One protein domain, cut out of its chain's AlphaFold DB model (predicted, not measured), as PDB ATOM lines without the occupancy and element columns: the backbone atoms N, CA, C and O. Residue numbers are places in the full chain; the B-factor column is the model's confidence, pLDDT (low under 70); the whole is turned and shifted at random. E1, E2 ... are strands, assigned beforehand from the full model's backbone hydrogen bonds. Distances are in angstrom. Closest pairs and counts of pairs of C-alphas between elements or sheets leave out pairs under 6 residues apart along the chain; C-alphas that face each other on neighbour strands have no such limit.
ATOM      1  N   ARG A 163     224.172 137.208 152.816       49.03
ATOM      2  CA  ARG A 163     224.406 138.186 153.895       49.03
ATOM      3  C   ARG A 163     225.882 138.393 154.238       49.03
ATOM      4  O   ARG A 163     226.294 139.499 154.556       49.03
ATOM      5  N   SER A 164     226.699 137.342 154.180       47.53
ATOM      6  CA  SER A 164     228.150 137.468 154.379       47.53
ATOM      7  C   SER A 164     228.832 138.209 153.223       47.53
ATOM      8  O   SER A 164     229.809 138.928 153.442       47.53
ATOM      9  N   VAL A 165     228.332 138.028 151.998       45.56
ATOM     10  CA  VAL A 165     228.793 138.730 150.791       45.56
ATOM     11  C   VAL A 165     228.314 140.188 150.811       45.56
ATOM     12  O   VAL A 165     229.098 141.098 150.548       45.56
ATOM     13  N   SER A 166     227.080 140.444 151.248       53.88
ATOM     14  CA  SER A 166     226.507 141.788 151.399       53.88
ATOM     15  C   SER A 166     226.945 142.516 152.676       53.88
ATOM     16  O   SER A 166     226.374 143.545 153.014       53.88
ATOM     17  N   SER A 167     227.920 141.986 153.417       57.69
ATOM     18  CA  SER A 167     228.408 142.583 154.661       57.69
ATOM     19  C   SER A 167     229.602 143.524 154.392       57.69
ATOM     20  O   SER A 167     230.522 143.117 153.671       57.69
ATOM     21  N   PRO A 168     229.655 144.708 155.041       63.50
ATOM     22  CA  PRO A 168     230.749 145.692 154.981       63.50
ATOM     23  C   PRO A 168     232.174 145.105 154.944       63.50
ATOM     24  O   PRO A 168     232.500 144.289 155.805       63.50
ATOM     25  N   GLU A 169     233.052 145.508 154.018       63.06
ATOM     26  CA  GLU A 169     234.456 145.033 153.980       63.06
ATOM     27  C   GLU A 169     235.477 146.060 154.433       63.06
ATOM     28  O   GLU A 169     236.322 145.751 155.270       63.06
ATOM     29  N   VAL A 170     235.414 147.269 153.887       63.59
ATOM     30  CA  VAL A 170     236.369 148.334 154.191       63.59
ATOM     31  C   VAL A 170     235.616 149.661 154.221       63.59
ATOM     32  O   VAL A 170     234.688 149.882 153.431       63.59
ATOM     33  N   LEU A 171     236.010 150.555 155.128       63.03
ATOM     34  CA  LEU A 171     235.587 151.951 155.058       63.03
ATOM     35  C   LEU A 171     236.262 152.606 153.849       63.03
ATOM     36  O   LEU A 171     237.487 152.585 153.735       63.03
ATOM     37  N   ARG A 172     235.489 153.197 152.930       58.66
ATOM     38  CA  ARG A 172     236.080 153.984 151.842       58.66
ATOM     39  C   ARG A 172     236.864 155.126 152.468       58.66
ATOM     40  O   ARG A 172     236.313 155.952 153.188       58.66
ATOM     41  N   THR A 173     238.150 155.192 152.149       48.53
ATOM     42  CA  THR A 173     239.014 156.326 152.469       48.53
ATOM     43  C   THR A 173     238.654 157.492 151.553       48.53
ATOM     44  O   THR A 173     239.387 157.818 150.623       48.53
ATOM     45  N   GLN A 174     237.490 158.096 151.761       48.06
ATOM     46  CA  GLN A 174     237.302 159.486 151.382       48.06
ATOM     47  C   GLN A 174     237.580 160.331 152.617       48.06
ATOM     48  O   GLN A 174     237.359 159.900 153.746       48.06
ATOM     49  N   SER A 175     238.166 161.498 152.390       50.16
ATOM     50  CA  SER A 175     238.507 162.511 153.382       50.16
ATOM     51  C   SER A 175     237.244 163.056 154.058       50.16
ATOM     52  O   SER A 175     236.842 164.191 153.815       50.16
ATOM     53  N   CYS A 176     236.569 162.238 154.855       56.56
ATOM     54  CA  CYS A 176     235.399 162.638 155.613       56.56
ATOM     55  C   CYS A 176     235.908 163.240 156.920       56.56
ATOM     56  O   CYS A 176     236.371 162.538 157.812       56.56
ATOM     57  N   SER A 177     235.914 164.565 156.998       76.75
ATOM     58  CA  SER A 177     236.017 165.266 158.272       76.75
ATOM     59  C   SER A 177     234.688 165.160 159.009       76.75
ATOM     60  O   SER A 177     233.641 164.993 158.388       76.75
ATOM     61  N   TRP A 178     234.715 165.318 160.326       86.06
ATOM     62  CA  TRP A 178     233.491 165.528 161.087       86.06
ATOM     63  C   TRP A 178     232.768 166.793 160.604       86.06
ATOM     64  O   TRP A 178     233.391 167.850 160.481       86.06
ATOM     65  N   VAL A 179     231.467 166.684 160.345       89.19
ATOM     66  CA  VAL A 179     230.618 167.769 159.836       89.19
ATOM     67  C   VAL A 179     229.562 168.119 160.887       89.19
ATOM     68  O   VAL A 179     228.905 167.211 161.394       89.19
ATOM     69  N   PRO A 180     229.372 169.399 161.245       88.81
ATOM     70  CA  PRO A 180     228.261 169.813 162.098       88.81
ATOM     71  C   PRO A 180     226.912 169.468 161.463       88.81
ATOM     72  O   PRO A 180     226.709 169.708 160.274       88.81
ATOM     73  N   VAL A 181     225.990 168.935 162.258       89.81
ATOM     74  CA  VAL A 181     224.610 168.659 161.831       89.81
ATOM     75  C   VAL A 181     223.669 169.773 162.305       89.81
ATOM     76  O   VAL A 181     223.981 170.454 163.284       89.81
ATOM     77  N   PRO A 182     222.511 169.987 161.649       88.06
ATOM     78  CA  PRO A 182     221.597 171.084 161.991       88.06
ATOM     79  C   PRO A 182     220.807 170.858 163.293       88.06
ATOM     80  O   PRO A 182     219.954 171.670 163.645       88.06
ATOM     81  N   TYR A 183     221.069 169.765 164.009       87.19
ATOM     82  CA  TYR A 183     220.360 169.359 165.216       87.19
ATOM     83  C   TYR A 183     221.319 169.061 166.364       87.19
ATOM     84  O   TYR A 183     222.480 168.715 166.157       87.19
ATOM     85  N   GLN A 184     220.817 169.177 167.592       87.88
ATOM     86  CA  GLN A 184     221.604 168.979 168.801       87.88
ATOM     87  C   GLN A 184     221.065 167.800 169.608       87.88
ATOM     88  O   GLN A 184     219.930 167.799 170.080       87.88
ATOM     89  N   ILE A 185     221.917 166.797 169.781       87.50
ATOM     90  CA  ILE A 185     221.700 165.652 170.654       87.50
ATOM     91  C   ILE A 185     222.513 165.903 171.919       87.50
ATOM     92  O   ILE A 185     223.734 166.037 171.870       87.50
ATOM     93  N   HIS A 186     221.845 165.960 173.067       83.00
ATOM     94  CA  HIS A 186     222.539 166.058 174.345       83.00
ATOM     95  C   HIS A 186     223.290 164.736 174.641       83.00
ATOM     96  O   HIS A 186     222.718 163.667 174.416       83.00
ATOM     97  N   PRO A 187     224.508 164.741 175.224       78.56
ATOM     98  CA  PRO A 187     225.312 163.521 175.433       78.56
ATOM     99  C   PRO A 187     224.634 162.440 176.275       78.56
ATOM    100  O   PRO A 187     224.967 161.262 176.224       78.56
ATOM    101  N   CYS A 188     223.665 162.829 177.093       76.81
ATOM    102  CA  CYS A 188     222.909 161.887 177.908       76.81
ATOM    103  C   CYS A 188     221.678 161.288 177.208       76.81
ATOM    104  O   CYS A 188     220.997 160.459 177.816       76.81
ATOM    105  N   ASP A 416     243.709 150.073 172.232       52.75
ATOM    106  CA  ASP A 416     244.854 150.657 172.951       52.75
ATOM    107  C   ASP A 416     244.441 151.129 174.358       52.75
ATOM    108  O   ASP A 416     243.684 152.092 174.518       52.75
ATOM    109  N   VAL A 417     244.950 150.443 175.385       49.62
ATOM    110  CA  VAL A 417     244.660 150.717 176.798       49.62
ATOM    111  C   VAL A 417     245.653 151.763 177.312       49.62
ATOM    112  O   VAL A 417     246.640 151.437 177.965       49.62
ATOM    113  N   ALA A 418     245.428 153.035 176.986       44.41
ATOM    114  CA  ALA A 418     246.144 154.152 177.609       44.41
ATOM    115  C   ALA A 418     245.307 154.775 178.742       44.41
ATOM    116  O   ALA A 418     244.081 154.824 178.660       44.41
ATOM    117  N   ALA A 419     245.959 155.261 179.804       41.72
ATOM    118  CA  ALA A 419     245.302 155.973 180.905       41.72
ATOM    119  C   ALA A 419     244.643 157.290 180.424       41.72
ATOM    120  O   ALA A 419     245.147 157.960 179.525       41.72
ATOM    121  N   SER A 420     243.483 157.624 181.002       43.31
ATOM    122  CA  SER A 420     242.409 158.415 180.378       43.31
ATOM    123  C   SER A 420     242.501 159.946 180.461       43.31
ATOM    124  O   SER A 420     242.907 160.489 181.487       43.31
ATOM    125  N   ARG A 421     241.886 160.620 179.469       38.69
ATOM    126  CA  ARG A 421     241.116 161.879 179.644       38.69
ATOM    127  C   ARG A 421     239.581 161.693 179.546       38.69
ATOM    128  O   ARG A 421     238.861 162.639 179.834       38.69
ATOM    129  N   TYR A 422     239.085 160.502 179.182       46.00
ATOM    130  CA  TYR A 422     237.653 160.189 179.003       46.00
ATOM    131  C   TYR A 422     237.174 159.065 179.949       46.00
ATOM    132  O   TYR A 422     237.912 158.115 180.216       46.00
ATOM    133  N   CYS A 423     235.939 159.154 180.459       45.88
ATOM    134  CA  CYS A 423     235.365 158.196 181.415       45.88
ATOM    135  C   CYS A 423     234.873 156.897 180.742       45.88
ATOM    136  O   CYS A 423     233.682 156.727 180.504       45.88
ATOM    137  N   GLY A 424     235.781 155.945 180.508       56.03
ATOM    138  CA  GLY A 424     235.449 154.585 180.049       56.03
ATOM    139  C   GLY A 424     235.371 154.420 178.527       56.03
ATOM    140  O   GLY A 424     235.400 155.392 177.779       56.03
ATOM    141  N   SER A 425     235.341 153.166 178.062       66.19
ATOM    142  CA  SER A 425     235.180 152.831 176.636       66.19
ATOM    143  C   SER A 425     233.701 152.794 176.243       66.19
ATOM    144  O   SER A 425     232.895 152.130 176.903       66.19
ATOM    145  N   GLU A 426     233.349 153.487 175.163       79.50
ATOM    146  CA  GLU A 426     232.015 153.473 174.562       79.50
ATOM    147  C   GLU A 426     232.007 152.534 173.358       79.50
ATOM    148  O   GLU A 426     233.006 152.407 172.650       79.50
ATOM    149  N   ALA A 427     230.880 151.877 173.107       84.38
ATOM    150  CA  ALA A 427     230.695 151.095 171.899       84.38
ATOM    151  C   ALA A 427     229.301 151.332 171.345       84.38
ATOM    152  O   ALA A 427     228.322 151.383 172.087       84.38
ATOM    153  N   VAL A 428     229.223 151.455 170.029       87.88
ATOM    154  CA  VAL A 428     227.965 151.588 169.305       87.88
ATOM    155  C   VAL A 428     227.908 150.535 168.213       87.88
ATOM    156  O   VAL A 428     228.930 150.191 167.618       87.88
ATOM    157  N   PHE A 429     226.714 149.994 167.992       87.31
ATOM    158  CA  PHE A 429     226.488 148.878 167.084       87.31
ATOM    159  C   PHE A 429     225.318 149.202 166.164       87.31
ATOM    160  O   PHE A 429     224.254 149.579 166.651       87.31
ATOM    161  N   MET A 430     225.502 148.995 164.865       85.31
ATOM    162  CA  MET A 430     224.424 148.960 163.877       85.31
ATOM    163  C   MET A 430     224.704 147.806 162.929       85.31
ATOM    164  O   MET A 430     225.814 147.702 162.414       85.31
ATOM    165  N   ASP A 431     223.721 146.934 162.733       81.56
ATOM    166  CA  ASP A 431     223.855 145.727 161.912       81.56
ATOM    167  C   ASP A 431     225.132 144.925 162.226       81.56
ATOM    168  O   ASP A 431     225.306 144.426 163.342       81.56
ATOM    169  N   ASP A 432     226.032 144.814 161.247       79.38
ATOM    170  CA  ASP A 432     227.317 144.129 161.355       79.38
ATOM    171  C   ASP A 432     228.472 145.068 161.754       79.38
ATOM    172  O   ASP A 432     229.602 144.602 161.906       79.38
ATOM    173  N   ILE A 433     228.233 146.370 161.923       85.00
ATOM    174  CA  ILE A 433     229.252 147.365 162.272       85.00
ATOM    175  C   ILE A 433     229.271 147.614 163.777       85.00
ATOM    176  O   ILE A 433     228.246 147.851 164.416       85.00
ATOM    177  N   ALA A 434     230.477 147.608 164.337       87.88
ATOM    178  CA  ALA A 434     230.749 148.035 165.699       87.88
ATOM    179  C   ALA A 434     231.817 149.131 165.696       87.88
ATOM    180  O   ALA A 434     232.903 148.944 165.148       87.88
ATOM    181  N   CYS A 435     231.536 150.254 166.350       88.44
ATOM    182  CA  CYS A 435     232.503 151.324 166.570       88.44
ATOM    183  C   CYS A 435     232.799 151.405 168.065       88.44
ATOM    184  O   CYS A 435     231.891 151.635 168.860       88.44
ATOM    185  N   VAL A 436     234.060 151.200 168.447       86.69
ATOM    186  CA  VAL A 436     234.487 151.176 169.853       86.69
ATOM    187  C   VAL A 436     235.530 152.249 170.101       86.69
ATOM    188  O   VAL A 436     236.533 152.326 169.388       86.69
ATOM    189  N   THR A 437     235.300 153.077 171.114       81.81
ATOM    190  CA  THR A 437     236.224 154.137 171.508       81.81
ATOM    191  C   THR A 437     237.247 153.631 172.508       81.81
ATOM    192  O   THR A 437     236.920 152.960 173.488       81.81
ATOM    193  N   SER A 438     238.506 153.988 172.283       73.69
ATOM    194  CA  SER A 438     239.565 153.855 173.278       73.69
ATOM    195  C   SER A 438     239.716 155.136 174.091       73.69
ATOM    196  O   SER A 438     239.308 156.228 173.690       73.69
ATOM    197  N   ALA A 439     240.376 155.018 175.241       68.75
ATOM    198  CA  ALA A 439     240.560 156.105 176.204       68.75
ATOM    199  C   ALA A 439     241.379 157.312 175.689       68.75
ATOM    200  O   ALA A 439     241.394 158.364 176.329       68.75
ATOM    201  N   ASN A 440     242.047 157.181 174.538       70.94
ATOM    202  CA  ASN A 440     242.750 158.255 173.822       70.94
ATOM    203  C   ASN A 440     241.891 158.925 172.724       70.94
ATOM    204  O   ASN A 440     242.385 159.771 171.981       70.94
ATOM    205  N   GLY A 441     240.609 158.564 172.615       74.25
ATOM    206  CA  GLY A 441     239.685 159.119 171.628       74.25
ATOM    207  C   GLY A 441     239.800 158.503 170.232       74.25
ATOM    208  O   GLY A 441     239.120 158.972 169.322       74.25
ATOM    209  N   HIS A 442     240.612 157.462 170.025       80.81
ATOM    210  CA  HIS A 442     240.529 156.693 168.782       80.81
ATOM    211  C   HIS A 442     239.252 155.854 168.755       80.81
ATOM    212  O   HIS A 442     238.835 155.292 169.765       80.81
ATOM    213  N   ILE A 443     238.661 155.734 167.573       85.06
ATOM    214  CA  ILE A 443     237.469 154.929 167.326       85.06
ATOM    215  C   ILE A 443     237.880 153.790 166.401       85.06
ATOM    216  O   ILE A 443     238.268 154.015 165.255       85.06
ATOM    217  N   SER A 444     237.832 152.563 166.905       83.94
ATOM    218  CA  SER A 444     238.066 151.360 166.107       83.94
ATOM    219  C   SER A 444     236.750 150.928 165.479       83.94
ATOM    220  O   SER A 444     235.816 150.580 166.198       83.94
ATOM    221  N   CYS A 445     236.681 150.956 164.150       85.25
ATOM    222  CA  CYS A 445     235.524 150.491 163.395       85.25
ATOM    223  C   CYS A 445     235.771 149.042 162.970       85.25
ATOM    224  O   CYS A 445     236.798 148.714 162.363       85.25
ATOM    225  N   LEU A 446     234.829 148.171 163.299       82.88
ATOM    226  CA  LEU A 446     234.935 146.728 163.156       82.88
ATOM    227  C   LEU A 446     233.719 146.195 162.416       82.88
ATOM    228  O   LEU A 446     232.595 146.625 162.667       82.88
ATOM    229  N   ASN A 447     233.936 145.189 161.579       80.62
ATOM    230  CA  ASN A 447     232.865 144.317 161.141       80.62
ATOM    231  C   ASN A 447     232.756 143.142 162.122       80.62
ATOM    232  O   ASN A 447     233.642 142.285 162.175       80.62
ATOM    233  N   ALA A 448     231.669 143.089 162.887       77.44
ATOM    234  CA  ALA A 448     231.394 142.049 163.870       77.44
ATOM    235  C   ALA A 448     231.145 140.673 163.227       77.44
ATOM    236  O   ALA A 448     231.589 139.664 163.775       77.44
ATOM    237  N   ARG A 449     230.494 140.612 162.054       74.62
ATOM    238  CA  ARG A 449     230.214 139.358 161.329       74.62
ATOM    239  C   ARG A 449     231.481 138.719 160.763       74.62
ATOM    240  O   ARG A 449     231.690 137.519 160.936       74.62
ATOM    241  N   LYS A 450     232.320 139.515 160.097       69.44
ATOM    242  CA  LYS A 450     233.610 139.101 159.517       69.44
ATOM    243  C   LYS A 450     234.730 139.051 160.559       69.44
ATOM    244  O   LYS A 450     235.771 138.459 160.295       69.44
ATOM    245  N   TRP A 451     234.502 139.636 161.736       73.31
ATOM    246  CA  TRP A 451     235.489 139.806 162.799       73.31
ATOM    247  C   TRP A 451     236.786 140.442 162.277       73.31
ATOM    248  O   TRP A 451     237.879 139.894 162.418       73.31
ATOM    249  N   ALA A 452     236.644 141.604 161.635       72.44
ATOM    250  CA  ALA A 452     237.733 142.309 160.966       72.44
ATOM    251  C   ALA A 452     237.727 143.806 161.297       72.44
ATOM    252  O   ALA A 452     236.666 144.406 161.467       72.44
ATOM    253  N   HIS A 453     238.912 144.413 161.350       74.06
ATOM    254  CA  HIS A 453     239.036 145.868 161.386       74.06
ATOM    255  C   HIS A 453     238.714 146.436 160.004       74.06
ATOM    256  O   HIS A 453     239.356 146.058 159.028       74.06
ATOM    257  N   ILE A 454     237.743 147.348 159.941       76.12
ATOM    258  CA  ILE A 454     237.336 148.010 158.691       76.12
ATOM    259  C   ILE A 454     237.830 149.457 158.608       76.12
ATOM    260  O   ILE A 454     237.850 150.038 157.526       76.12
ATOM    261  N   GLY A 455     238.279 150.022 159.733       75.94
ATOM    262  CA  GLY A 455     239.057 151.255 159.769       75.94
ATOM    263  C   GLY A 455     239.220 151.828 161.175       75.94
ATOM    264  O   GLY A 455     238.795 151.239 162.172       75.94
ATOM    265  N   ARG A 456     239.877 152.986 161.252       81.19
ATOM    266  CA  ARG A 456     240.134 153.718 162.496       81.19
ATOM    267  C   ARG A 456     239.849 155.192 162.266       81.19
ATOM    268  O   ARG A 456     240.308 155.750 161.275       81.19
ATOM    269  N   LEU A 457     239.134 155.806 163.198       82.81
ATOM    270  CA  LEU A 457     238.859 157.237 163.205       82.81
ATOM    271  C   LEU A 457     239.452 157.878 164.458       82.81
ATOM    272  O   LEU A 457     239.804 157.202 165.431       82.81
ATOM    273  N   GLN A 458     239.553 159.198 164.427       82.88
ATOM    274  CA  GLN A 458     239.872 160.008 165.591       82.88
ATOM    275  C   GLN A 458     238.622 160.798 165.966       82.88
ATOM    276  O   GLN A 458     238.078 161.530 165.138       82.88
ATOM    277  N   ARG A 459     238.169 160.650 167.211       80.31
ATOM    278  CA  ARG A 459     237.113 161.492 167.773       80.31
ATOM    279  C   ARG A 459     237.599 162.938 167.841       80.31
ATOM    280  O   ARG A 459     238.786 163.173 168.097       80.31
ATOM    281  N   ILE A 460     236.694 163.895 167.652       76.00
ATOM    282  CA  ILE A 460     236.999 165.303 167.919       76.00
ATOM    283  C   ILE A 460     237.426 165.443 169.390       76.00
ATOM    284  O   ILE A 460     236.860 164.806 170.276       76.00
ATOM    285  N   ALA A 461     238.465 166.235 169.654       61.66
ATOM    286  CA  ALA A 461     238.969 166.436 171.007       61.66
ATOM    287  C   ALA A 461     237.950 167.171 171.909       61.66
ATOM    288  O   ALA A 461     237.413 168.198 171.503       61.66
ATOM    289  N   GLY A 462     237.785 166.701 173.155       56.12
ATOM    290  CA  GLY A 462     237.118 167.421 174.252       56.12
ATOM    291  C   GLY A 462     235.813 166.787 174.763       56.12
ATOM    292  O   GLY A 462     235.030 166.270 173.983       56.12
ATOM    293  N   GLY A 463     235.576 166.864 176.080       55.34
ATOM    294  CA  GLY A 463     234.249 166.701 176.709       55.34
ATOM    295  C   GLY A 463     233.755 165.282 177.049       55.34
ATOM    296  O   GLY A 463     234.307 164.272 176.613       55.34
ATOM    297  N   ASN A 464     232.674 165.227 177.842       62.75
ATOM    298  CA  ASN A 464     231.852 164.034 178.117       62.75
ATOM    299  C   ASN A 464     230.907 163.778 176.935       62.75
ATOM    300  O   ASN A 464     229.689 163.909 177.047       62.75
ATOM    301  N   ARG A 465     231.477 163.469 175.776       72.00
ATOM    302  CA  ARG A 465     230.703 163.237 174.559       72.00
ATOM    303  C   ARG A 465     230.186 161.809 174.498       72.00
ATOM    304  O   ARG A 465     230.864 160.900 174.978       72.00
ATOM    305  N   ARG A 466     229.066 161.588 173.806       82.62
ATOM    306  CA  ARG A 466     228.512 160.248 173.548       82.62
ATOM    307  C   ARG A 466     228.460 159.943 172.058       82.62
ATOM    308  O   ARG A 466     228.015 160.772 171.269       82.62
ATOM    309  N   LEU A 467     228.919 158.751 171.682       87.38
ATOM    310  CA  LEU A 467     228.779 158.277 170.308       87.38
ATOM    311  C   LEU A 467     227.415 157.633 170.062       87.38
ATOM    312  O   LEU A 467     226.890 156.912 170.913       87.38
ATOM    313  N   HIS A 468     226.911 157.817 168.845       89.00
ATOM    314  CA  HIS A 468     225.780 157.087 168.279       89.00
ATOM    315  C   HIS A 468     226.112 156.675 166.844       89.00
ATOM    316  O   HIS A 468     226.895 157.337 166.173       89.00
ATOM    317  N   ILE A 469     225.530 155.581 166.368       89.44
ATOM    318  CA  ILE A 469     225.614 155.169 164.966       89.44
ATOM    319  C   ILE A 469     224.195 155.094 164.419       89.44
ATOM    320  O   ILE A 469     223.299 154.586 165.095       89.44
ATOM    321  N   ILE A 470     223.992 155.631 163.224       88.06
ATOM    322  CA  ILE A 470     222.711 155.604 162.526       88.06
ATOM    323  C   ILE A 470     222.903 154.994 161.143       88.06
ATOM    324  O   ILE A 470     223.973 155.112 160.543       88.06
ATOM    325  N   GLU A 471     221.869 154.326 160.647       84.00
ATOM    326  CA  GLU A 471     221.806 153.923 159.248       84.00
ATOM    327  C   GLU A 471     221.434 155.154 158.412       84.00
ATOM    328  O   GLU A 471     220.505 155.887 158.759       84.00
ATOM    329  N   SER A 472     222.161 155.400 157.327       75.50
ATOM    330  CA  SER A 472     221.884 156.464 156.361       75.50
ATOM    331  C   SER A 472     221.537 155.855 155.004       75.50
ATOM    332  O   SER A 472     221.794 154.681 154.744       75.50
ATOM    333  N   SER A 473     220.954 156.643 154.099       69.38
ATOM    334  CA  SER A 473     220.592 156.168 152.751       69.38
ATOM    335  C   SER A 473     221.784 155.632 151.945       69.38
ATOM    336  O   SER A 473     221.603 154.839 151.023       69.38
ATOM    337  N   CYS A 474     223.004 156.039 152.308       65.38
ATOM    338  CA  CYS A 474     224.251 155.677 151.638       65.38
ATOM    339  C   CYS A 474     225.168 154.782 152.493       65.38
ATOM    340  O   CYS A 474     226.332 154.586 152.131       65.38
ATOM    341  N   GLY A 475     224.683 154.243 153.617       77.44
ATOM    342  CA  GLY A 475     225.464 153.399 154.521       77.44
ATOM    343  C   GLY A 475     225.189 153.724 155.982       77.44
ATOM    344  O   GLY A 475     224.091 153.493 156.474       77.44
ATOM    345  N   TYR A 476     226.202 154.225 156.685       85.69
ATOM    346  CA  TYR A 476     226.102 154.535 158.107       85.69
ATOM    347  C   TYR A 476     226.747 155.875 158.403       85.69
ATOM    348  O   TYR A 476     227.752 156.218 157.782       85.69
ATOM    349  N   ASP A 477     226.233 156.570 159.410       87.56
ATOM    350  CA  ASP A 477     226.838 157.785 159.939       87.56
ATOM    351  C   ASP A 477     227.118 157.615 161.432       87.56
ATOM    352  O   ASP A 477     226.305 157.087 162.197       87.56
ATOM    353  N   LEU A 478     228.302 158.054 161.849       89.88
ATOM    354  CA  LEU A 478     228.698 158.100 163.248       89.88
ATOM    355  C   LEU A 478     228.457 159.509 163.783       89.88
ATOM    356  O   LEU A 478     229.070 160.464 163.315       89.88
ATOM    357  N   LEU A 479     227.595 159.634 164.782       89.94
ATOM    358  CA  LEU A 479     227.314 160.892 165.458       89.94
ATOM    359  C   LEU A 479     228.151 160.990 166.734       89.94
ATOM    360  O   LEU A 479     228.197 160.049 167.528       89.94
ATOM    361  N   ASP A 480     228.777 162.142 166.952       88.56
ATOM    362  CA  ASP A 480     229.449 162.492 168.203       88.56
ATOM    363  C   ASP A 480     228.708 163.671 168.840       88.56
ATOM    364  O   ASP A 480     228.712 164.793 168.324       88.56
ATOM    365  N   ALA A 481     227.995 163.373 169.926       87.69
ATOM    366  CA  ALA A 481     227.090 164.283 170.609       87.69
ATOM    367  C   ALA A 481     227.783 164.935 171.815       87.69
ATOM    368  O   ALA A 481     228.256 164.232 172.713       87.69
ATOM    369  N   ASP A 482     227.816 166.269 171.838       83.38
ATOM    370  CA  ASP A 482     228.356 167.104 172.915       83.38
ATOM    371  C   ASP A 482     227.302 168.112 173.412       83.38
ATOM    372  O   ASP A 482     226.333 168.425 172.718       83.38
ATOM    373  N   GLU A 483     227.519 168.687 174.595       80.06
ATOM    374  CA  GLU A 483     226.702 169.795 175.114       80.06
ATOM    375  C   GLU A 483     226.766 171.038 174.213       80.06
ATOM    376  O   GLU A 483     225.836 171.838 174.199       80.06
ATOM    377  N   LEU A 484     227.843 171.193 173.437       79.25
ATOM    378  CA  LEU A 484     228.075 172.339 172.549       79.25
ATOM    379  C   LEU A 484     227.580 172.122 171.111       79.25
ATOM    380  O   LEU A 484     227.595 173.058 170.315       79.25
ATOM    381  N   GLY A 485     227.174 170.902 170.757       85.06
ATOM    382  CA  GLY A 485     226.709 170.576 169.413       85.06
ATOM    383  C   GLY A 485     226.913 169.112 169.049       85.06
ATOM    384  O   GLY A 485     227.636 168.369 169.715       85.06
ATOM    385  N   THR A 486     226.272 168.694 167.963       89.06
ATOM    386  CA  THR A 486     226.430 167.354 167.396       89.06
ATOM    387  C   THR A 486     227.155 167.448 166.064       89.06
ATOM    388  O   THR A 486     226.923 168.355 165.263       89.06
ATOM    389  N   VAL A 487     228.058 166.503 165.833       89.81
ATOM    390  CA  VAL A 487     228.750 166.335 164.556       89.81
ATOM    391  C   VAL A 487     228.487 164.934 164.018       89.81
ATOM    392  O   VAL A 487     228.322 163.989 164.786       89.81
ATOM    393  N   SER A 488     228.476 164.802 162.700       89.50
ATOM    394  CA  SER A 488     228.359 163.541 161.983       89.50
ATOM    395  C   SER A 488     229.647 163.235 161.229       89.50
ATOM    396  O   SER A 488     230.328 164.131 160.724       89.50
ATOM    397  N   HIS A 489     229.988 161.959 161.152       87.25
ATOM    398  CA  HIS A 489     231.040 161.436 160.305       87.25
ATOM    399  C   HIS A 489     230.473 160.284 159.486       87.25
ATOM    400  O   HIS A 489     230.169 159.217 160.024       87.25
ATOM    401  N   ALA A 490     230.396 160.476 158.172       84.88
ATOM    402  CA  ALA A 490     229.967 159.424 157.265       84.88
ATOM    403  C   ALA A 490     230.926 158.227 157.336       84.88
ATOM    404  O   ALA A 490     232.149 158.389 157.300       84.88
ATOM    405  N   LEU A 491     230.374 157.024 157.427       78.69
ATOM    406  CA  LEU A 491     231.090 155.756 157.345       78.69
ATOM    407  C   LEU A 491     230.763 155.116 155.990       78.69
ATOM    408  O   LEU A 491     229.988 154.159 155.938       78.69
ATOM    409  N   PRO A 492     231.307 155.628 154.868       69.69
ATOM    410  CA  PRO A 492     231.029 155.061 153.560       69.69
ATOM    411  C   PRO A 492     231.586 153.644 153.512       69.69
ATOM    412  O   PRO A 492     232.792 153.418 153.626       69.69
ATOM    413  N   VAL A 493     230.704 152.673 153.340       66.38
ATOM    414  CA  VAL A 493     231.090 151.271 153.361       66.38
ATOM    415  C   VAL A 493     231.217 150.743 151.942       66.38
ATOM    416  O   VAL A 493     230.359 150.978 151.094       66.38
ATOM    417  N   THR A 494     232.280 149.985 151.678       61.06
ATOM    418  CA  THR A 494     232.307 149.101 150.509       61.06
ATOM    419  C   THR A 494     231.709 147.750 150.850       61.06
ATOM    420  O   THR A 494     232.168 147.055 151.757       61.06
ATOM    421  N   TYR A 495     230.689 147.384 150.089       61.28
ATOM    422  CA  TYR A 495     230.215 146.014 149.988       61.28
ATOM    423  C   TYR A 495     231.066 145.272 148.961       61.28
ATOM    424  O   TYR A 495     231.612 145.897 148.047       61.28
ATOM    425  N   SER A 496     231.178 143.951 149.091       50.91
ATOM    426  CA  SER A 496     231.852 143.166 148.060       50.91
ATOM    427  C   SER A 496     231.080 143.309 146.740       50.91
ATOM    428  O   SER A 496     229.890 143.003 146.653       50.91
ATOM    429  N   SER A 497     231.726 143.863 145.714       40.47
ATOM    430  CA  SER A 497     231.127 144.019 144.394       40.47
ATOM    431  C   SER A 497     231.162 142.675 143.672       40.47
ATOM    432  O   SER A 497     232.182 142.303 143.096       40.47
ATOM    433  N   TYR A 498     230.045 141.956 143.657       37.38
ATOM    434  CA  TYR A 498     229.698 141.252 142.429       37.38
ATOM    435  C   TYR A 498     229.098 142.305 141.505       37.38
ATOM    436  O   TYR A 498     228.070 142.893 141.835       37.38
TER     437      TYR A 498
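What this domain is: This is residues 163 to 188 and 416 to 498 of the 538 residues of an uncharacterized protein of Trypanosoma equiperdum (UniProt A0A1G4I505). Two strongly twisted sheets lie face to face as a sandwich, four strands E1 to E4 in one and three strands E5 to E7 in the other, coming closest where the edge strands E1 and E5 meet. A long stretch with no named element, residues 163 to 188, runs past the edge strand E7 and pairs briefly with it. The printed part has 109 residues, with no named helix and seven strands in the order E1 to E7, each sheet antiparallel; the class is all strand, though 44 of the 109 residues are in named elements, under half. It is compact, with a radius of gyration of the C-alphas of 13.9 A, and rounded, spanning 43 by 34 by 24 A.

Where its parts are: The printed part begins at Arg 163, C-alpha (224.406, 138.186, 153.895), and residues 163 to 188 hold no named element. After the cut, E1 is residues 427 to 430, beginning at C-alpha 427 (230.695, 151.095, 171.899), and E2 is residues 433 to 437. E3 is residues 442 to 447, 16.4 A long, and E4 residues 452 to 458, 18.4 A. E5 is residues 466 to 472, 18.8 A, and E6 residues 475 to 482, the longest at 23.1 A. E7, residues 485 to 491, is 19.6 A long and ends at C-alpha 491 (231.090, 155.756, 157.345).

How they stand to each other: E1, E2, E3 and E4 form a meander, each strand the antiparallel neighbour of the one before, and E5, E6 and E7 form another. The hairpin E1 and E2 has N 428 and O 435 2.9 A apart, within hydrogen-bond range. The hairpin E2 and E3 has N 444 and O 436 at 2.8 A, and the hairpin E3 and E4 has N 443 and O 457 at 2.8 A. In the other sheet, the hairpin E5 and E6 has N 479 and O 468 at 2.8 A, and the hairpin E6 and E7 has N 489 and O 478 at 2.8 A. The strands of one sheet stand at 26 degrees to those of the other. Between the sheets, the closest C-alphas of E1 and E5 are those of Val 428 and His 468, 6.0 A apart. E4 and E7 are apart. Residues 179 to 180 pair antiparallel with residues 487 to 488 of E7, and residues 170 to 171 with residues 493 to 494.

The domain as a whole: The C-alphas farthest apart are those of Arg 421 and Tyr 498, 44.1 A. Residues 189 to 415 are not printed, and C-alphas 188 and 416 are 25.1 A apart across the cut. The link E4 to E5 is short, with 7 residues, and the other links between strands are tight. Mean pLDDT of the printed part is 72.9; 39 residues are under 70, among them residues 163 to 176, 416 to 425 and 492 to 498.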